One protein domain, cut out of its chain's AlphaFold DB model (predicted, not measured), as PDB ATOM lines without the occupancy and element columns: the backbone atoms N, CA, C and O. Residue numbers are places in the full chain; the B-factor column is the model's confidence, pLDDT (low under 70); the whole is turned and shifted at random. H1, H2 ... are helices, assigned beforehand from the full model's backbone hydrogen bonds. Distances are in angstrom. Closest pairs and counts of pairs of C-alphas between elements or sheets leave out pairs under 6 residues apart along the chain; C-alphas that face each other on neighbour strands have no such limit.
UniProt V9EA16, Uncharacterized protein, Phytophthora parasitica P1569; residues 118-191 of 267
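AT A GLANCE: This is residues 118 to 191 of the 267 residues of an uncharacterized protein of Phytophthora parasitica P1569 (UniProt V9EA16). One long helix, H4, has two shorter helices packed on its first part: H2 runs side by side with it, the same way, and H3 folds back against it as its hairpin partner, while the short helix H1 lies at the end of the body where H2 and H4 begin. The last part of H4 and the tail after it, residues 182 to 191, stick out from this compact body and make the length. The printed part has 74 residues with four named helices, in the order H1, H2, H3, H4, and no named strand; the class is all helix. The whole is only just loose, close to compact, with a radius of gyration of the C-alphas of 13.8 A and spans of 51 by 22 by 18 A.

HOW THE PARTS SIT: H4, residues 165 to 186, touches H2, residues 128 to 139, with residues 166 to 176 alone. They run the same way at a shallow tilt of 6 degrees, and their closest C-alphas, of Gln 139 and Ile 173, are 5.7 A apart. H3, residues 147 to 154, forms a helical hairpin with H4, opposite ways at a steep tilt of 39 degrees; the closest C-alphas are those of Val 150 and Ala 174, 6.0 A. H1, residues 118 to 124, only just touches H3, with 3 pairs of C-alphas within 8 A, the closest Trp 119 and Ile 153 at 6.2 A. H1 and H2 touch only at the corner, and only just, with 3 pairs; the C-alphas of Val 122 and Phe 131 are closest at 5.6 A. Every O i to N i+4 pair is within hydrogen-bond range in H1, H2 and H3, and 17 of 18 in H4.

IN THESE COORDINATES: H4 measures 31.4 A from C-alpha 165 at (-23.821, 27.054, 3.766) to C-alpha 186 at (-2.215, 6.131, -5.110). H2 measures 16.1 A, H3 10.7 A and H1 10.0 A, the last beginning at C-alpha 118 at (-17.709, 22.102, 20.194).

THE WHOLE: The C-alphas of Ala 126 and Lys 191 are the two farthest apart, 51.3 A. The printed part has no cut and no long link. pLDDT is under 70 at residues 126 to 127, 130 and 186 to 191.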
ATOM      1  N   LEU A 118     -17.972  20.817  20.839       73.00
ATOM      2  CA  LEU A 118     -17.709  22.102  20.194       73.00
ATOM      3  C   LEU A 118     -18.378  22.170  18.816       73.00
ATOM      4  O   LEU A 118     -19.158  23.084  18.561       73.00
ATOM      5  N   TRP A 119     -18.138  21.181  17.950       77.94
ATOM      6  CA  TRP A 119     -18.743  21.150  16.616       77.94
ATOM      7  C   TRP A 119     -20.264  21.058  16.669       77.94
ATOM      8  O   TRP A 119     -20.937  21.822  15.982       77.94
ATOM      9  N   LYS A 120     -20.823  20.208  17.537       77.31
ATOM     10  CA  LYS A 120     -22.269  20.111  17.781       77.31
ATOM     11  C   LYS A 120     -22.885  21.474  18.071       77.31
ATOM     12  O   LYS A 120     -23.971  21.775  17.580       77.31
ATOM     13  N   TRP A 121     -22.219  22.272  18.898       74.19
ATOM     14  CA  TRP A 121     -22.721  23.574  19.298       74.19
ATOM     15  C   TRP A 121     -22.552  24.621  18.199       74.19
ATOM     16  O   TRP A 121     -23.527  25.278  17.850       74.19
ATOM     17  N   VAL A 122     -21.363  24.738  17.605       74.56
ATOM     18  CA  VAL A 122     -21.075  25.731  16.555       74.56
ATOM     19  C   VAL A 122     -21.949  25.495  15.315       74.56
ATOM     20  O   VAL A 122     -22.423  26.435  14.683       74.56
ATOM     21  N   ILE A 123     -22.265  24.233  15.013       78.12
ATOM     22  CA  ILE A 123     -23.244  23.870  13.983       78.12
ATOM     23  C   ILE A 123     -24.639  24.415  14.326       78.12
ATOM     24  O   ILE A 123     -25.312  24.968  13.458       78.12
ATOM     25  N   ARG A 124     -25.069  24.298  15.588       75.81
ATOM     26  CA  ARG A 124     -26.395  24.728  16.063       75.81
ATOM     27  C   ARG A 124     -26.502  26.224  16.354       75.81
ATOM     28  O   ARG A 124     -27.617  26.733  16.436       75.81
ATOM     29  N   SER A 125     -25.387  26.920  16.554       70.75
ATOM     30  CA  SER A 125     -25.408  28.337  16.905       70.75
ATOM     31  C   SER A 125     -25.896  29.178  15.717       70.75
ATOM     32  O   SER A 125     -25.644  28.860  14.551       70.75
ATOM     33  N   ALA A 126     -26.602  30.271  16.007       63.69
ATOM     34  CA  ALA A 126     -26.962  31.266  14.993       63.69
ATOM     35  C   ALA A 126     -25.770  32.168  14.610       63.69
ATOM     36  O   ALA A 126     -25.854  32.923  13.644       63.69
ATOM     37  N   ASP A 127     -24.668  32.101  15.362       69.12
ATOM     38  CA  ASP A 127     -23.485  32.921  15.134       69.12
ATOM     39  C   ASP A 127     -22.571  32.292  14.077       69.12
ATOM     40  O   ASP A 127     -21.719  31.443  14.356       69.12
ATOM     41  N   LYS A 128     -22.749  32.762  12.843       77.19
ATOM     42  CA  LYS A 128     -21.945  32.366  11.689       77.19
ATOM     43  C   LYS A 128     -20.462  32.729  11.843       77.19
ATOM     44  O   LYS A 128     -19.611  31.974  11.392       77.19
ATOM     45  N   SER A 129     -20.131  33.827  12.525       74.12
ATOM     46  CA  SER A 129     -18.740  34.296  12.623       74.12
ATOM     47  C   SER A 129     -17.848  33.334  13.415       74.12
ATOM     48  O   SER A 129     -16.721  33.036  13.009       74.12
ATOM     49  N   THR A 130     -18.388  32.772  14.501       69.31
ATOM     50  CA  THR A 130     -17.721  31.736  15.298       69.31
ATOM     51  C   THR A 130     -17.576  30.429  14.514       69.31
ATOM     52  O   THR A 130     -16.542  29.765  14.621       69.31
ATOM     53  N   PHE A 131     -18.575  30.070  13.697       81.06
ATOM     54  CA  PHE A 131     -18.495  28.914  12.800       81.06
ATOM     55  C   PHE A 131     -17.387  29.075  11.759       81.06
ATOM     56  O   PHE A 131     -16.515  28.209  11.670       81.06
ATOM     57  N   ASP A 132     -17.373  30.198  11.045       80.06
ATOM     58  CA  ASP A 132     -16.412  30.456   9.973       80.06
ATOM     59  C   ASP A 132     -14.974  30.500  10.513       80.06
ATOM     60  O   ASP A 132     -14.086  29.849   9.966       80.06
ATOM     61  N   THR A 133     -14.753  31.170  11.650       75.88
ATOM     62  CA  THR A 133     -13.424  31.270  12.279       75.88
ATOM     63  C   THR A 133     -12.894  29.902  12.704       75.88
ATOM     64  O   THR A 133     -11.710  29.592  12.540       75.88
ATOM     65  N   LEU A 134     -13.761  29.056  13.270       76.88
ATOM     66  CA  LEU A 134     -13.367  27.714  13.673       76.88
ATOM     67  C   LEU A 134     -13.059  26.852  12.445       76.88
ATOM     68  O   LEU A 134     -12.023  26.187  12.406       76.88
ATOM     69  N   ALA A 135     -13.927  26.896  11.434       83.00
ATOM     70  CA  ALA A 135     -13.749  26.159  10.193       83.00
ATOM     71  C   ALA A 135     -12.452  26.543   9.469       83.00
ATOM     72  O   ALA A 135     -11.708  25.651   9.064       83.00
ATOM     73  N   GLU A 136     -12.136  27.836   9.381       82.81
ATOM     74  CA  GLU A 136     -10.901  28.332   8.770       82.81
ATOM     75  C   GLU A 136      -9.658  27.772   9.478       82.81
ATOM     76  O   GLU A 136      -8.752  27.246   8.825       82.81
ATOM     77  N   LYS A 137      -9.632  27.778  10.820       77.31
ATOM     78  CA  LYS A 137      -8.515  27.196  11.588       77.31
ATOM     79  C   LYS A 137      -8.329  25.705  11.304       77.31
ATOM     80  O   LYS A 137      -7.195  25.236  11.243       77.31
ATOM     81  N   PHE A 138      -9.417  24.952  11.130       79.81
ATOM     82  CA  PHE A 138      -9.334  23.528  10.800       79.81
ATOM     83  C   PHE A 138      -8.947  23.284   9.338       79.81
ATOM     84  O   PHE A 138      -8.186  22.358   9.075       79.81
ATOM     85  N   GLN A 139      -9.384  24.115   8.389       82.50
ATOM     86  CA  GLN A 139      -8.953  24.016   6.988       82.50
ATOM     87  C   GLN A 139      -7.442  24.227   6.813       82.50
ATOM     88  O   GLN A 139      -6.852  23.664   5.892       82.50
ATOM     89  N   GLN A 140      -6.810  24.999   7.701       80.50
ATOM     90  CA  GLN A 140      -5.365  25.251   7.694       80.50
ATOM     91  C   GLN A 140      -4.526  24.133   8.343       80.50
ATOM     92  O   GLN A 140      -3.298  24.211   8.340       80.50
ATOM     93  N   LEU A 141      -5.150  23.097   8.913       79.88
ATOM     94  CA  LEU A 141      -4.425  21.985   9.523       79.88
ATOM     95  C   LEU A 141      -3.825  21.023   8.501       79.88
ATOM     96  O   LEU A 141      -4.362  20.799   7.416       79.88
ATOM     97  N   GLU A 142      -2.776  20.327   8.939       82.81
ATOM     98  CA  GLU A 142      -2.248  19.180   8.214       82.81
ATOM     99  C   GLU A 142      -3.345  18.121   7.997       82.81
ATOM    100  O   GLU A 142      -3.982  17.673   8.962       82.81
ATOM    101  N   PRO A 143      -3.554  17.631   6.758       86.50
ATOM    102  CA  PRO A 143      -4.629  16.686   6.458       86.50
ATOM    103  C   PRO A 143      -4.570  15.383   7.264       86.50
ATOM    104  O   PRO A 143      -5.576  14.685   7.379       86.50
ATOM    105  N   SER A 144      -3.411  15.014   7.815       83.50
ATOM    106  CA  SER A 144      -3.237  13.858   8.707       83.50
ATOM    107  C   SER A 144      -3.920  14.045  10.069       83.50
ATOM    108  O   SER A 144      -4.406  13.069  10.643       83.50
ATOM    109  N   GLN A 145      -4.019  15.287  10.552       80.69
ATOM    110  CA  GLN A 145      -4.594  15.659  11.847       80.69
ATOM    111  C   GLN A 145      -6.118  15.849  11.789       80.69
ATOM    112  O   GLN A 145      -6.791  15.775  12.815       80.69
ATOM    113  N   LEU A 146      -6.684  16.007  10.588       86.88
ATOM    114  CA  LEU A 146      -8.124  16.192  10.375       86.88
ATOM    115  C   LEU A 146      -8.986  14.965  10.696       86.88
ATOM    116  O   LEU A 146     -10.207  15.069  10.674       86.88
ATOM    117  N   ARG A 147      -8.399  13.799  10.993       86.81
ATOM    118  CA  ARG A 147      -9.167  12.574  11.261       86.81
ATOM    119  C   ARG A 147     -10.221  12.775  12.357       86.81
ATOM    120  O   ARG A 147     -11.396  12.541  12.104       86.81
ATOM    121  N   LEU A 148      -9.788  13.222  13.534       80.69
ATOM    122  CA  LEU A 148     -10.665  13.380  14.699       80.69
ATOM    123  C   LEU A 148     -11.700  14.494  14.482       80.69
ATOM    124  O   LEU A 148     -12.816  14.416  14.978       80.69
ATOM    125  N   VAL A 149     -11.350  15.496  13.672       82.75
ATOM    126  CA  VAL A 149     -12.241  16.592  13.271       82.75
ATOM    127  C   VAL A 149     -13.359  16.079  12.367       82.75
ATOM    128  O   VAL A 149     -14.526  16.352  12.620       82.75
ATOM    129  N   VAL A 150     -13.020  15.292  11.342       87.38
ATOM    130  CA  VAL A 150     -14.003  14.698  10.424       87.38
ATOM    131  C   VAL A 150     -14.907  13.703  11.157       87.38
ATOM    132  O   VAL A 150     -16.111  13.703  10.916       87.38
ATOM    133  N   GLU A 151     -14.358  12.899  12.074       85.56
ATOM    134  CA  GLU A 151     -15.143  11.992  12.927       85.56
ATOM    135  C   GLU A 151     -16.144  12.791  13.790       85.56
ATOM    136  O   GLU A 151     -17.347  12.548  13.705       85.56
ATOM    137  N   ALA A 152     -15.688  13.828  14.499       80.94
ATOM    138  CA  ALA A 152     -16.539  14.700  15.316       80.94
ATOM    139  C   ALA A 152     -17.649  15.411  14.516       80.94
ATOM    140  O   ALA A 152     -18.793  15.491  14.959       80.94
ATOM    141  N   ILE A 153     -17.336  15.918  13.320       84.00
ATOM    142  CA  ILE A 153     -18.325  16.548  12.434       84.00
ATOM    143  C   ILE A 153     -19.369  15.520  11.975       84.00
ATOM    144  O   ILE A 153     -20.564  15.823  11.937       84.00
ATOM    145  N   SER A 154     -18.936  14.299  11.640       84.31
ATOM    146  CA  SER A 154     -19.815  13.260  11.089       84.31
ATOM    147  C   SER A 154     -20.933  12.842  12.047       84.31
ATOM    148  O   SER A 154     -22.039  12.541  11.602       84.31
ATOM    149  N   GLU A 155     -20.693  12.920  13.358       82.69
ATOM    150  CA  GLU A 155     -21.689  12.632  14.397       82.69
ATOM    151  C   GLU A 155     -22.798  13.694  14.490       82.69
ATOM    152  O   GLU A 155     -23.834  13.468  15.122       82.69
ATOM    153  N   HIS A 156     -22.601  14.872  13.892       78.06
ATOM    154  CA  HIS A 156     -23.480  16.032  14.078       78.06
ATOM    155  C   HIS A 156     -24.040  16.608  12.772       78.06
ATOM    156  O   HIS A 156     -25.022  17.347  12.809       78.06
ATOM    157  N   VAL A 157     -23.482  16.223  11.621       79.19
ATOM    158  CA  VAL A 157     -23.904  16.706  10.296       79.19
ATOM    159  C   VAL A 157     -25.284  16.193   9.865       79.19
ATOM    160  O   VAL A 157     -25.946  16.828   9.054       79.19
ATOM    161  N   GLY A 158     -25.768  15.078  10.431       76.44
ATOM    162  CA  GLY A 158     -27.039  14.452  10.033       76.44
ATOM    163  C   GLY A 158     -28.299  15.295  10.279       76.44
ATOM    164  O   GLY A 158     -29.364  14.945   9.782       76.44
ATOM    165  N   GLY A 159     -28.190  16.386  11.045       73.56
ATOM    166  CA  GLY A 159     -29.279  17.339  11.280       73.56
ATOM    167  C   GLY A 159     -29.198  18.625  10.451       73.56
ATOM    168  O   GLY A 159     -30.020  19.510  10.669       73.56
ATOM    169  N   ILE A 160     -28.206  18.760   9.566       80.31
ATOM    170  CA  ILE A 160     -27.997  19.950   8.732       80.31
ATOM    171  C   ILE A 160     -28.582  19.684   7.343       80.31
ATOM    172  O   ILE A 160     -28.367  18.610   6.779       80.31
ATOM    173  N   ASP A 161     -29.303  20.656   6.782       80.12
ATOM    174  CA  ASP A 161     -29.742  20.575   5.389       80.12
ATOM    175  C   ASP A 161     -28.526  20.638   4.452       80.12
ATOM    176  O   ASP A 161     -27.623  21.451   4.629       80.12
ATOM    177  N   SER A 162     -28.518  19.800   3.421       79.50
ATOM    178  CA  SER A 162     -27.525  19.843   2.348       79.50
ATOM    179  C   SER A 162     -27.430  21.191   1.622       79.50
ATOM    180  O   SER A 162     -26.394  21.465   1.023       79.50
ATOM    181  N   SER A 163     -28.481  22.020   1.660       80.81
ATOM    182  CA  SER A 163     -28.466  23.374   1.094       80.81
ATOM    183  C   SER A 163     -27.957  24.451   2.059       80.81
ATOM    184  O   SER A 163     -27.938  25.622   1.692       80.81
ATOM    185  N   ASP A 164     -27.617  24.099   3.303       84.75
ATOM    186  CA  ASP A 164     -27.069  25.035   4.287       84.75
ATOM    187  C   ASP A 164     -25.598  25.344   3.963       84.75
ATOM    188  O   ASP A 164     -24.793  24.437   3.744       84.75
ATOM    189  N   GLU A 165     -25.211  26.620   3.984       86.06
ATOM    190  CA  GLU A 165     -23.821  27.054   3.766       86.06
ATOM    191  C   GLU A 165     -22.843  26.374   4.743       86.06
ATOM    192  O   GLU A 165     -21.704  26.060   4.389       86.06
ATOM    193  N   LYS A 166     -23.288  26.066   5.968       86.62
ATOM    194  CA  LYS A 166     -22.487  25.307   6.936       86.62
ATOM    195  C   LYS A 166     -22.161  23.911   6.419       86.62
ATOM    196  O   LYS A 166     -21.056  23.421   6.649       86.62
ATOM    197  N   PHE A 167     -23.086  23.263   5.710       86.88
ATOM    198  CA  PHE A 167     -22.855  21.943   5.127       86.88
ATOM    199  C   PHE A 167     -21.755  21.990   4.058       86.88
ATOM    200  O   PHE A 167     -20.886  21.110   4.033       86.88
ATOM    201  N   GLU A 168     -21.725  23.038   3.230       88.81
ATOM    202  CA  GLU A 168     -20.660  23.257   2.237       88.81
ATOM    203  C   GLU A 168     -19.283  23.422   2.900       88.81
ATOM    204  O   GLU A 168     -18.291  22.806   2.498       88.81
ATOM    205  N   VAL A 169     -19.212  24.195   3.985       89.69
ATOM    206  CA  VAL A 169     -17.961  24.383   4.726       89.69
ATOM    207  C   VAL A 169     -17.495  23.072   5.370       89.69
ATOM    208  O   VAL A 169     -16.328  22.701   5.232       89.69
ATOM    209  N   LEU A 170     -18.384  22.315   6.014       89.44
ATOM    210  CA  LEU A 170     -18.036  21.018   6.611       89.44
ATOM    211  C   LEU A 170     -17.575  20.001   5.554       89.44
ATOM    212  O   LEU A 170     -16.605  19.269   5.774       89.44
ATOM    213  N   THR A 171     -18.220  19.979   4.384       88.19
ATOM    214  CA  THR A 171     -17.800  19.117   3.270       88.19
ATOM    215  C   THR A 171     -16.440  19.526   2.712       88.19
ATOM    216  O   THR A 171     -15.640  18.643   2.396       88.19
ATOM    217  N   SER A 172     -16.109  20.821   2.672       90.81
ATOM    218  CA  SER A 172     -14.766  21.275   2.282       90.81
ATOM    219  C   SER A 172     -13.663  20.747   3.217       90.81
ATOM    220  O   SER A 172     -12.634  20.266   2.737       90.81
ATOM    221  N   ILE A 173     -13.894  20.728   4.539       89.25
ATOM    222  CA  ILE A 173     -12.945  20.182   5.526       89.25
ATOM    223  C   ILE A 173     -12.738  18.681   5.277       89.25
ATOM    224  O   ILE A 173     -11.606  18.190   5.221       89.25
ATOM    225  N   ALA A 174     -13.829  17.940   5.065       90.12
ATOM    226  CA  ALA A 174     -13.762  16.516   4.748       90.12
ATOM    227  C   ALA A 174     -13.043  16.248   3.409       90.12
ATOM    228  O   ALA A 174     -12.273  15.287   3.295       90.12
ATOM    229  N   ALA A 175     -13.230  17.116   2.410       91.06
ATOM    230  CA  ALA A 175     -12.604  16.996   1.096       91.06
ATOM    231  C   ALA A 175     -11.071  17.111   1.155       91.06
ATOM    232  O   ALA A 175     -10.380  16.352   0.462       91.06
ATOM    233  N   VAL A 176     -10.528  17.984   2.015       90.56
ATOM    234  CA  VAL A 176      -9.076  18.089   2.263       90.56
ATOM    235  C   VAL A 176      -8.520  16.739   2.726       90.56
ATOM    236  O   VAL A 176      -7.570  16.204   2.141       90.56
ATOM    237  N   ARG A 177      -9.170  16.118   3.719       91.56
ATOM    238  CA  ARG A 177      -8.783  14.801   4.248       91.56
ATOM    239  C   ARG A 177      -8.901  13.694   3.198       91.56
ATOM    240  O   ARG A 177      -7.991  12.874   3.066       91.56
ATOM    241  N   MET A 178     -10.003  13.656   2.450       90.31
ATOM    242  CA  MET A 178     -10.242  12.646   1.413       90.31
ATOM    243  C   MET A 178      -9.211  12.716   0.285       90.31
ATOM    244  O   MET A 178      -8.743  11.679  -0.185       90.31
ATOM    245  N   THR A 179      -8.844  13.922  -0.144       90.38
ATOM    246  CA  THR A 179      -7.851  14.127  -1.207       90.38
ATOM    247  C   THR A 179      -6.477  13.627  -0.774       90.38
ATOM    248  O   THR A 179      -5.824  12.895  -1.518       90.38
ATOM    249  N   TRP A 180      -6.076  13.922   0.464       91.75
ATOM    250  CA  TRP A 180      -4.848  13.376   1.037       91.75
ATOM    251  C   TRP A 180      -4.891  11.847   1.151       91.75
ATOM    252  O   TRP A 180      -3.938  11.176   0.777       91.75
ATOM    253  N   LEU A 181      -6.007  11.259   1.598       89.12
ATOM    254  CA  LEU A 181      -6.138   9.797   1.679       89.12
ATOM    255  C   LEU A 181      -5.986   9.134   0.307       89.12
ATOM    256  O   LEU A 181      -5.301   8.119   0.186       89.12
ATOM    257  N   LYS A 182      -6.567   9.730  -0.740       86.25
ATOM    258  CA  LYS A 182      -6.392   9.252  -2.117       86.25
ATOM    259  C   LYS A 182      -4.926   9.289  -2.546       86.25
ATOM    260  O   LYS A 182      -4.478   8.320  -3.150       86.25
ATOM    261  N   SER A 183      -4.171  10.337  -2.206       85.50
ATOM    262  CA  SER A 183      -2.743  10.406  -2.548       85.50
ATOM    263  C   SER A 183      -1.907   9.368  -1.793       85.50
ATOM    264  O   SER A 183      -1.004   8.774  -2.383       85.50
ATOM    265  N   GLN A 184      -2.253   9.066  -0.535       82.56
ATOM    266  CA  GLN A 184      -1.600   7.993   0.229       82.56
ATOM    267  C   GLN A 184      -1.823   6.614  -0.403       82.56
ATOM    268  O   GLN A 184      -0.909   5.793  -0.436       82.56
ATOM    269  N   VAL A 185      -3.023   6.368  -0.932       78.62
ATOM    270  CA  VAL A 185      -3.369   5.093  -1.577       78.62
ATOM    271  C   VAL A 185      -2.799   5.005  -2.995       78.62
ATOM    272  O   VAL A 185      -2.326   3.950  -3.396       78.62
ATOM    273  N   GLN A 186      -2.784   6.102  -3.756       69.06
ATOM    274  CA  GLN A 186      -2.215   6.131  -5.110       69.06
ATOM    275  C   GLN A 186      -0.689   5.945  -5.124       69.06
ATOM    276  O   GLN A 186      -0.158   5.394  -6.086       69.06
ATOM    277  N   GLY A 187       0.014   6.354  -4.060       58.19
ATOM    278  CA  GLY A 187       1.442   6.071  -3.871       58.19
ATOM    279  C   GLY A 187       1.751   4.618  -3.485       58.19
ATOM    280  O   GLY A 187       2.893   4.179  -3.606       58.19
ATOM    281  N   GLN A 188       0.745   3.849  -3.054       58.16
ATOM    282  CA  GLN A 188       0.845   2.404  -2.871       58.16
ATOM    283  C   GLN A 188       0.481   1.715  -4.183       58.16
ATOM    284  O   GLN A 188      -0.646   1.271  -4.397       58.16
ATOM    285  N   THR A 189       1.459   1.596  -5.078       56.44
ATOM    286  CA  THR A 189       1.369   0.670  -6.206       56.44
ATOM    287  C   THR A 189       1.064  -0.713  -5.638       56.44
ATOM    288  O   THR A 189       1.916  -1.337  -5.001       56.44
ATOM    289  N   VAL A 190      -0.164  -1.201  -5.845       60.88
ATOM    290  CA  VAL A 190      -0.482  -2.623  -5.693       60.88
ATOM    291  C   VAL A 190       0.578  -3.349  -6.506       60.88
ATOM    292  O   VAL A 190       0.650  -3.153  -7.721       60.88
ATOM    293  N   LYS A 191       1.466  -4.094  -5.838       63.47
ATOM    294  CA  LYS A 191       2.544  -4.825  -6.505       63.47
ATOM    295  C   LYS A 191       1.907  -5.585  -7.676       63.47
ATOM    296  O   LYS A 191       0.979  -6.357  -7.417       63.47
TER     297      LYS A 191